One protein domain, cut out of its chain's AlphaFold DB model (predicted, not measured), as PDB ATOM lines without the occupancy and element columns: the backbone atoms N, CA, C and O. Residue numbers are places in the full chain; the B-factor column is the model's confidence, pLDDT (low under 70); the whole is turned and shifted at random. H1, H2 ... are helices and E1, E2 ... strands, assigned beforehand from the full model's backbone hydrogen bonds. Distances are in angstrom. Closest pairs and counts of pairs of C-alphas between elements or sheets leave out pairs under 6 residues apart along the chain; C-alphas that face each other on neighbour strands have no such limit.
ATOM      1  N   SER A  12      43.434  41.470 -51.388       79.94
ATOM      2  CA  SER A  12      44.719  41.245 -52.036       79.94
ATOM      3  C   SER A  12      44.996  39.752 -52.106       79.94
ATOM      4  O   SER A  12      44.897  39.041 -51.105       79.94
ATOM      5  N   VAL A  13      45.366  39.268 -53.287       80.19
ATOM      6  CA  VAL A  13      45.793  37.882 -53.484       80.19
ATOM      7  C   VAL A  13      47.306  37.863 -53.555       80.19
ATOM      8  O   VAL A  13      47.899  38.554 -54.377       80.19
ATOM      9  N   ASN A  14      47.919  37.072 -52.687       80.31
ATOM     10  CA  ASN A  14      49.343  36.796 -52.705       80.31
ATOM     11  C   ASN A  14      49.546  35.316 -53.002       80.31
ATOM     12  O   ASN A  14      48.870  34.468 -52.420       80.31
ATOM     13  N   THR A  15      50.470  35.002 -53.899       80.88
ATOM     14  CA  THR A  15      50.695  33.626 -54.337       80.88
ATOM     15  C   THR A  15      52.096  33.196 -53.946       80.88
ATOM     16  O   THR A  15      53.079  33.807 -54.351       80.88
ATOM     17  N   ASP A  16      52.185  32.123 -53.171       76.44
ATOM     18  CA  ASP A  16      53.447  31.511 -52.771       76.44
ATOM     19  C   ASP A  16      53.845  30.476 -53.833       76.44
ATOM     20  O   ASP A  16      53.201  29.427 -53.964       76.44
ATOM     21  N   ASN A  17      54.830  30.823 -54.671       77.00
ATOM     22  CA  ASN A  17      55.380  29.968 -55.734       77.00
ATOM     23  C   ASN A  17      54.332  29.288 -56.643       77.00
ATOM     24  O   ASN A  17      54.521  28.159 -57.091       77.00
ATOM     25  N   GLY A  18      53.197  29.946 -56.897       75.19
ATOM     26  CA  GLY A  18      52.120  29.410 -57.742       75.19
ATOM     27  C   GLY A  18      51.293  28.276 -57.121       75.19
ATOM     28  O   GLY A  18      50.326  27.839 -57.738       75.19
ATOM     29  N   LYS A  19      51.646  27.795 -55.922       79.81
ATOM     30  CA  LYS A  19      51.033  26.609 -55.298       79.81
ATOM     31  C   LYS A  19      50.004  26.962 -54.233       79.81
ATOM     32  O   LYS A  19      49.025  26.239 -54.071       79.81
ATOM     33  N   ILE A  20      50.217  28.060 -53.508       81.94
ATOM     34  CA  ILE A  20      49.346  28.466 -52.399       81.94
ATOM     35  C   ILE A  20      48.840  29.881 -52.648       81.94
ATOM     36  O   ILE A  20      49.624  30.826 -52.733       81.94
ATOM     37  N   PHE A  21      47.517  30.025 -52.719       80.81
ATOM     38  CA  PHE A  21      46.843  31.315 -52.811       80.81
ATOM     39  C   PHE A  21      46.478  31.802 -51.409       80.81
ATOM     40  O   PHE A  21      45.668  31.188 -50.717       80.81
ATOM     41  N   LYS A  22      47.072  32.918 -50.996       83.81
ATOM     42  CA  LYS A  22      46.795  33.603 -49.733       83.81
ATOM     43  C   LYS A  22      45.922  34.821 -50.033       83.81
ATOM     44  O   LYS A  22      46.328  35.722 -50.764       83.81
ATOM     45  N   TYR A  23      44.713  34.833 -49.483       82.81
ATOM     46  CA  TYR A  23      43.758  35.928 -49.644       82.81
ATOM     47  C   TYR A  23      43.811  36.812 -48.400       82.81
ATOM     48  O   TYR A  23      43.474  36.366 -47.307       82.81
ATOM     49  N   TYR A  24      44.230  38.061 -48.566       83.56
ATOM     50  CA  TYR A  24      44.309  39.050 -47.498       83.56
ATOM     51  C   TYR A  24      43.211  40.084 -47.689       83.56
ATOM     52  O   TYR A  24      43.115  40.704 -48.744       83.56
ATOM     53  N   TYR A  25      42.381  40.286 -46.672       83.75
ATOM     54  CA  TYR A  25      41.320  41.282 -46.711       83.75
ATOM     55  C   TYR A  25      41.623  42.427 -45.750       83.75
ATOM     56  O   TYR A  25      41.609  42.257 -44.531       83.75
ATOM     57  N   GLY A  26      41.840  43.609 -46.328       78.62
ATOM     58  CA  GLY A  26      42.104  44.828 -45.584       78.62
ATOM     59  C   GLY A  26      43.540  44.928 -45.059       78.62
ATOM     60  O   GLY A  26      44.137  43.970 -44.586       78.62
ATOM     61  N   GLN A  27      44.073  46.145 -45.109       80.62
ATOM     62  CA  GLN A  27      45.314  46.543 -44.450       80.62
ATOM     63  C   GLN A  27      45.025  47.788 -43.611       80.62
ATOM     64  O   GLN A  27      44.329  48.696 -44.076       80.62
ATOM     65  N   ALA A  28      45.494  47.804 -42.369       84.62
ATOM     66  CA  ALA A  28      45.423  48.971 -41.505       84.62
ATOM     67  C   ALA A  28      46.649  49.004 -40.591       84.62
ATOM     68  O   ALA A  28      47.159  47.957 -40.197       84.62
ATOM     69  N   THR A  29      47.097  50.212 -40.267       82.50
ATOM     70  CA  THR A  29      48.119  50.489 -39.248       82.50
ATOM     71  C   THR A  29      47.561  50.378 -37.832       82.50
ATOM     72  O   THR A  29      48.305  50.131 -36.889       82.50
ATOM     73  N   ASP A  30      46.243  50.520 -37.695       85.00
ATOM     74  CA  ASP A  30      45.540  50.560 -36.419       85.00
ATOM     75  C   ASP A  30      44.873  49.226 -36.095       85.00
ATOM     76  O   ASP A  30      44.085  48.678 -36.879       85.00
ATOM     77  N   LEU A  31      45.144  48.737 -34.883       84.19
ATOM     78  CA  LEU A  31      44.600  47.481 -34.370       84.19
ATOM     79  C   LEU A  31      43.062  47.492 -34.337       84.19
ATOM     80  O   LEU A  31      42.420  46.487 -34.635       84.19
ATOM     81  N   GLU A  32      42.456  48.627 -33.989       86.81
ATOM     82  CA  GLU A  32      41.000  48.745 -33.903       86.81
ATOM     83  C   GLU A  32      40.343  48.636 -35.287       86.81
ATOM     84  O   GLU A  32      39.382  47.887 -35.476       86.81
ATOM     85  N   THR A  33      40.916  49.312 -36.286       88.56
ATOM     86  CA  THR A  33      40.434  49.273 -37.670       88.56
ATOM     87  C   THR A  33      40.523  47.865 -38.251       88.56
ATOM     88  O   THR A  33      39.569  47.395 -38.878       88.56
ATOM     89  N   ILE A  34      41.640  47.157 -38.037       87.38
ATOM     90  CA  ILE A  34      41.790  45.791 -38.559       87.38
ATOM     91  C   ILE A  34      40.902  44.787 -37.811       87.38
ATOM     92  O   ILE A  34      40.381  43.864 -38.437       87.38
ATOM     93  N   ARG A  35      40.650  44.991 -36.507       87.81
ATOM     94  CA  ARG A  35      39.687  44.190 -35.734       87.81
ATOM     95  C   ARG A  35      38.271  44.333 -36.282       87.81
ATOM     96  O   ARG A  35      37.680  43.318 -36.637       87.81
ATOM     97  N   LYS A  36      37.791  45.568 -36.477       90.12
ATOM     98  CA  LYS A  36      36.473  45.838 -37.083       90.12
ATOM     99  C   LYS A  36      36.333  45.178 -38.459       90.12
ATOM    100  O   LYS A  36      35.315  44.560 -38.757       90.12
ATOM    101  N   ARG A  37      37.379  45.237 -39.293       87.50
ATOM    102  CA  ARG A  37      37.389  44.563 -40.606       87.50
ATOM    103  C   ARG A  37      37.362  43.040 -40.497       87.50
ATOM    104  O   ARG A  37      36.683  42.391 -41.287       87.50
ATOM    105  N   CYS A  38      38.079  42.473 -39.533       88.69
ATOM    106  CA  CYS A  38      38.055  41.039 -39.261       88.69
ATOM    107  C   CYS A  38      36.656  40.586 -38.823       88.69
ATOM    108  O   CYS A  38      36.135  39.612 -39.360       88.69
ATOM    109  N   GLU A  39      36.007  41.326 -37.922       89.50
ATOM    110  CA  GLU A  39      34.619  41.068 -37.520       89.50
ATOM    111  C   GLU A  39      33.651  41.181 -38.698       89.50
ATOM    112  O   GLU A  39      32.808  40.307 -38.887       89.50
ATOM    113  N   GLN A  40      33.824  42.189 -39.552       87.69
ATOM    114  CA  GLN A  40      33.035  42.327 -40.771       87.69
ATOM    115  C   GLN A  40      33.233  41.127 -41.713       87.69
ATOM    116  O   GLN A  40      32.263  40.623 -42.276       87.69
ATOM    117  N   ALA A  41      34.462  40.636 -41.888       87.06
ATOM    118  CA  ALA A  41      34.725  39.441 -42.688       87.06
ATOM    119  C   ALA A  41      34.056  38.199 -42.079       87.06
ATOM    120  O   ALA A  41      33.382  37.452 -42.790       87.06
ATOM    121  N   LYS A  42      34.160  38.022 -40.758       88.50
ATOM    122  CA  LYS A  42      33.476  36.943 -40.032       88.50
ATOM    123  C   LYS A  42      31.965  36.996 -40.229       88.50
ATOM    124  O   LYS A  42      31.381  35.989 -40.627       88.50
ATOM    125  N   GLY A  43      31.358  38.169 -40.053       87.38
ATOM    126  CA  GLY A  43      29.923  38.392 -40.252       87.38
ATOM    127  C   GLY A  43      29.457  38.157 -41.692       87.38
ATOM    128  O   GLY A  43      28.356  37.666 -41.909       87.38
ATOM    129  N   ASN A  44      30.317  38.410 -42.685       83.81
ATOM    130  CA  ASN A  44      30.032  38.135 -44.100       83.81
ATOM    131  C   ASN A  44      30.173  36.650 -44.494       83.81
ATOM    132  O   ASN A  44      29.999  36.300 -45.663       83.81
ATOM    133  N   GLY A  45      30.455  35.754 -43.544       84.56
ATOM    134  CA  GLY A  45      30.533  34.311 -43.783       84.56
ATOM    135  C   GLY A  45      31.954  33.755 -43.872       84.56
ATOM    136  O   GLY A  45      32.129  32.657 -44.399       84.56
ATOM    137  N   TYR A  46      32.951  34.473 -43.345       85.75
ATOM    138  CA  TYR A  46      34.325  33.985 -43.173       85.75
ATOM    139  C   TYR A  46      34.653  33.769 -41.686       85.75
ATOM    140  O   TYR A  46      35.481  34.492 -41.132       85.75
ATOM    141  N   PRO A  47      34.032  32.789 -41.001       84.31
ATOM    142  CA  PRO A  47      34.193  32.602 -39.553       84.31
ATOM    143  C   PRO A  47      35.647  32.328 -39.137       84.31
ATOM    144  O   PRO A  47      36.063  32.716 -38.049       84.31
ATOM    145  N   GLY A  48      36.435  31.718 -40.027       85.69
ATOM    146  CA  GLY A  48      37.863  31.467 -39.835       85.69
ATOM    147  C   GLY A  48      38.779  32.650 -40.160       85.69
ATOM    148  O   GLY A  48      39.988  32.459 -40.195       85.69
ATOM    149  N   ALA A  49      38.257  33.848 -40.442       87.19
ATOM    150  CA  ALA A  49      39.100  35.021 -40.670       87.19
ATOM    151  C   ALA A  49      39.842  35.425 -39.385       87.19
ATOM    152  O   ALA A  49      39.277  35.415 -38.289       87.19
ATOM    153  N   TYR A  50      41.108  35.813 -39.517       86.44
ATOM    154  CA  TYR A  50      41.936  36.272 -38.405       86.44
ATOM    155  C   TYR A  50      42.841  37.422 -38.841       86.44
ATOM    156  O   TYR A  50      43.091  37.633 -40.028       86.44
ATOM    157  N   VAL A  51      43.305  38.192 -37.861       87.75
ATOM    158  CA  VAL A  51      44.229  39.300 -38.093       87.75
ATOM    159  C   VAL A  51      45.654  38.766 -38.066       87.75
ATOM    160  O   VAL A  51      46.028  38.032 -37.154       87.75
ATOM    161  N   VAL A  52      46.441  39.169 -39.056       86.19
ATOM    162  CA  VAL A  52      47.882  38.929 -39.122       86.19
ATOM    163  C   VAL A  52      48.602  40.264 -39.064       86.19
ATOM    164  O   VAL A  52      48.246  41.196 -39.786       86.19
ATOM    165  N   ALA A  53      49.607  40.361 -38.204       87.00
ATOM    166  CA  ALA A  53      50.474  41.522 -38.147       87.00
ATOM    167  C   ALA A  53      51.732  41.262 -38.978       87.00
ATOM    168  O   ALA A  53      52.291  40.167 -38.948       87.00
ATOM    169  N   PHE A  54      52.176  42.276 -39.715       84.31
ATOM    170  CA  PHE A  54      53.415  42.233 -40.480       84.31
ATOM    171  C   PHE A  54      54.309  43.397 -40.065       84.31
ATOM    172  O   PHE A  54      53.856  44.539 -40.034       84.31
ATOM    173  N   ARG A  55      55.585  43.119 -39.799       83.38
ATOM    174  CA  ARG A  55      56.629  44.117 -39.534       83.38
ATOM    175  C   ARG A  55      57.810  43.816 -40.446       83.38
ATOM    176  O   ARG A  55      58.293  42.687 -40.480       83.38
ATOM    177  N   ASN A  56      58.232  44.800 -41.243       83.38
ATOM    178  CA  ASN A  56      59.303  44.647 -42.240       83.38
ATOM    179  C   ASN A  56      59.118  43.435 -43.178       83.38
ATOM    180  O   ASN A  56      60.058  42.698 -43.459       83.38
ATOM    181  N   GLY A  57      57.881  43.183 -43.622       79.81
ATOM    182  CA  GLY A  57      57.561  42.065 -44.519       79.81
ATOM    183  C   GLY A  57      57.544  40.679 -43.859       79.81
ATOM    184  O   GLY A  57      57.217  39.701 -44.525       79.81
ATOM    185  N   LYS A  58      57.834  40.576 -42.555       82.94
ATOM    186  CA  LYS A  58      57.705  39.337 -41.781       82.94
ATOM    187  C   LYS A  58      56.423  39.354 -40.963       82.94
ATOM    188  O   LYS A  58      56.094  40.361 -40.340       82.94
ATOM    189  N   SER A  59      55.696  38.243 -40.968       83.62
ATOM    190  CA  SER A  59      54.556  38.042 -40.076       83.62
ATOM    191  C   SER A  59      55.043  37.934 -38.633       83.62
ATOM    192  O   SER A  59      55.944  37.145 -38.353       83.62
ATOM    193  N   ILE A  60      54.440  38.713 -37.745       87.12
ATOM    194  CA  ILE A  60      54.764  38.775 -36.319       87.12
ATOM    195  C   ILE A  60      53.523  38.481 -35.473       87.12
ATOM    196  O   ILE A  60      52.387  38.587 -35.947       87.12
ATOM    197  N   SER A  61      53.735  38.119 -34.209       84.88
ATOM    198  CA  SER A  61      52.656  37.943 -33.235       84.88
ATOM    199  C   SER A  61      51.994  39.281 -32.895       84.88
ATOM    200  O   SER A  61      52.615  40.338 -32.977       84.88
ATOM    201  N   MET A  62      50.729  39.245 -32.467       80.44
ATOM    202  CA  MET A  62      49.993  40.459 -32.081       80.44
ATOM    203  C   MET A  62      50.640  41.185 -30.893       80.44
ATOM    204  O   MET A  62      50.607  42.409 -30.836       80.44
ATOM    205  N   GLU A  63      51.260  40.444 -29.971       82.06
ATOM    206  CA  GLU A  63      52.040  41.002 -28.857       82.06
ATOM    207  C   GLU A  63      53.247  41.803 -29.360       82.06
ATOM    208  O   GLU A  63      53.477  42.932 -28.929       82.06
ATOM    209  N   ASP A  64      53.968  41.253 -30.336       82.06
ATOM    210  CA  ASP A  64      55.104  41.904 -30.991       82.06
ATOM    211  C   ASP A  64      54.670  43.139 -31.796       82.06
ATOM    212  O   ASP A  64      55.389  44.132 -31.886       82.06
ATOM    213  N   ALA A  65      53.460  43.101 -32.358       80.62
ATOM    214  CA  ALA A  65      52.885  44.213 -33.108       80.62
ATOM    215  C   ALA A  65      52.478  45.382 -32.199       80.62
ATOM    216  O   ALA A  65      52.515  46.535 -32.622       80.62
ATOM    217  N   LEU A  66      52.088  45.083 -30.956       78.44
ATOM    218  CA  LEU A  66      51.735  46.069 -29.935       78.44
ATOM    219  C   LEU A  66      52.962  46.646 -29.220       78.44
ATOM    220  O   LEU A  66      52.874  47.739 -28.657       78.44
ATOM    221  N   LYS A  67      54.111  45.961 -29.275       77.06
ATOM    222  CA  LYS A  67      55.404  46.520 -28.872       77.06
ATOM    223  C   LYS A  67      55.841  47.604 -29.865       77.06
ATOM    224  O   LYS A  67      56.560  47.353 -30.838       77.06
TER     225      LYS A  67
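This is residues 12 to 67 of the 69 residues of an uncharacterized protein of Chitinophagaceae bacterium (UniProt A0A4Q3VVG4). The model is a flat, open, three-cornered figure: the longer hairpin E1 and E2 makes one corner, helix H1 another, and the small hairpin E3 and E4 with the short helix H2 the third, with few contacts between the corners. After H1 the link of residues 44 to 52 folds back along the helix to reach E3. The 56 printed residues hold two named helices and four named strands, in the order E1, E2, H1, E3, E4, H2, in a mixed class; both two-stranded sheets are antiparallel. The whole is only just compact, close to loose, with a radius of gyration of the C-alphas of 12.2 A and spans of 32 by 30 by 15 A.

E1, residues 12 to 16, begins at C-alpha 12 (44.719, 41.245, -52.036) and is 13.1 A long. E2, residues 20 to 25, is 16.2 A long. H1, residues 31 to 43, runs 18.2 A from C-alpha 31 (44.600, 47.481, -34.370). E3, residues 53 to 55, E4, residues 58 to 60, and H2, residues 62 to 66, are short; H2 ends at C-alpha 66 (51.735, 46.069, -29.935).

The hairpin E1 and E2 is antiparallel at 157 degrees, with N 14 and O 22 at 2.8 A. The closest C-alphas of E2 and H1 are those of Tyr 25 and Ala 41, 7.9 A apart. The hairpin E3 and E4 is antiparallel at 130 degrees, with N 55 and O 58 at 2.9 A. The closest C-alphas of E3 and H2 are those of Ala 53 and Met 62, 6.2 A apart. H1 and H2 are apart, and E2 is apart from E3 and E4. In H1 and H2 every O i to N i+4 pair is within hydrogen-bond range.

The C-alphas farthest apart, those of Gly 18 and Lys 67, are 33.7 A from each other. The printed part has no cut and no long link. Mean pLDDT of the printed part is 83.7, and no printed residue is under 70.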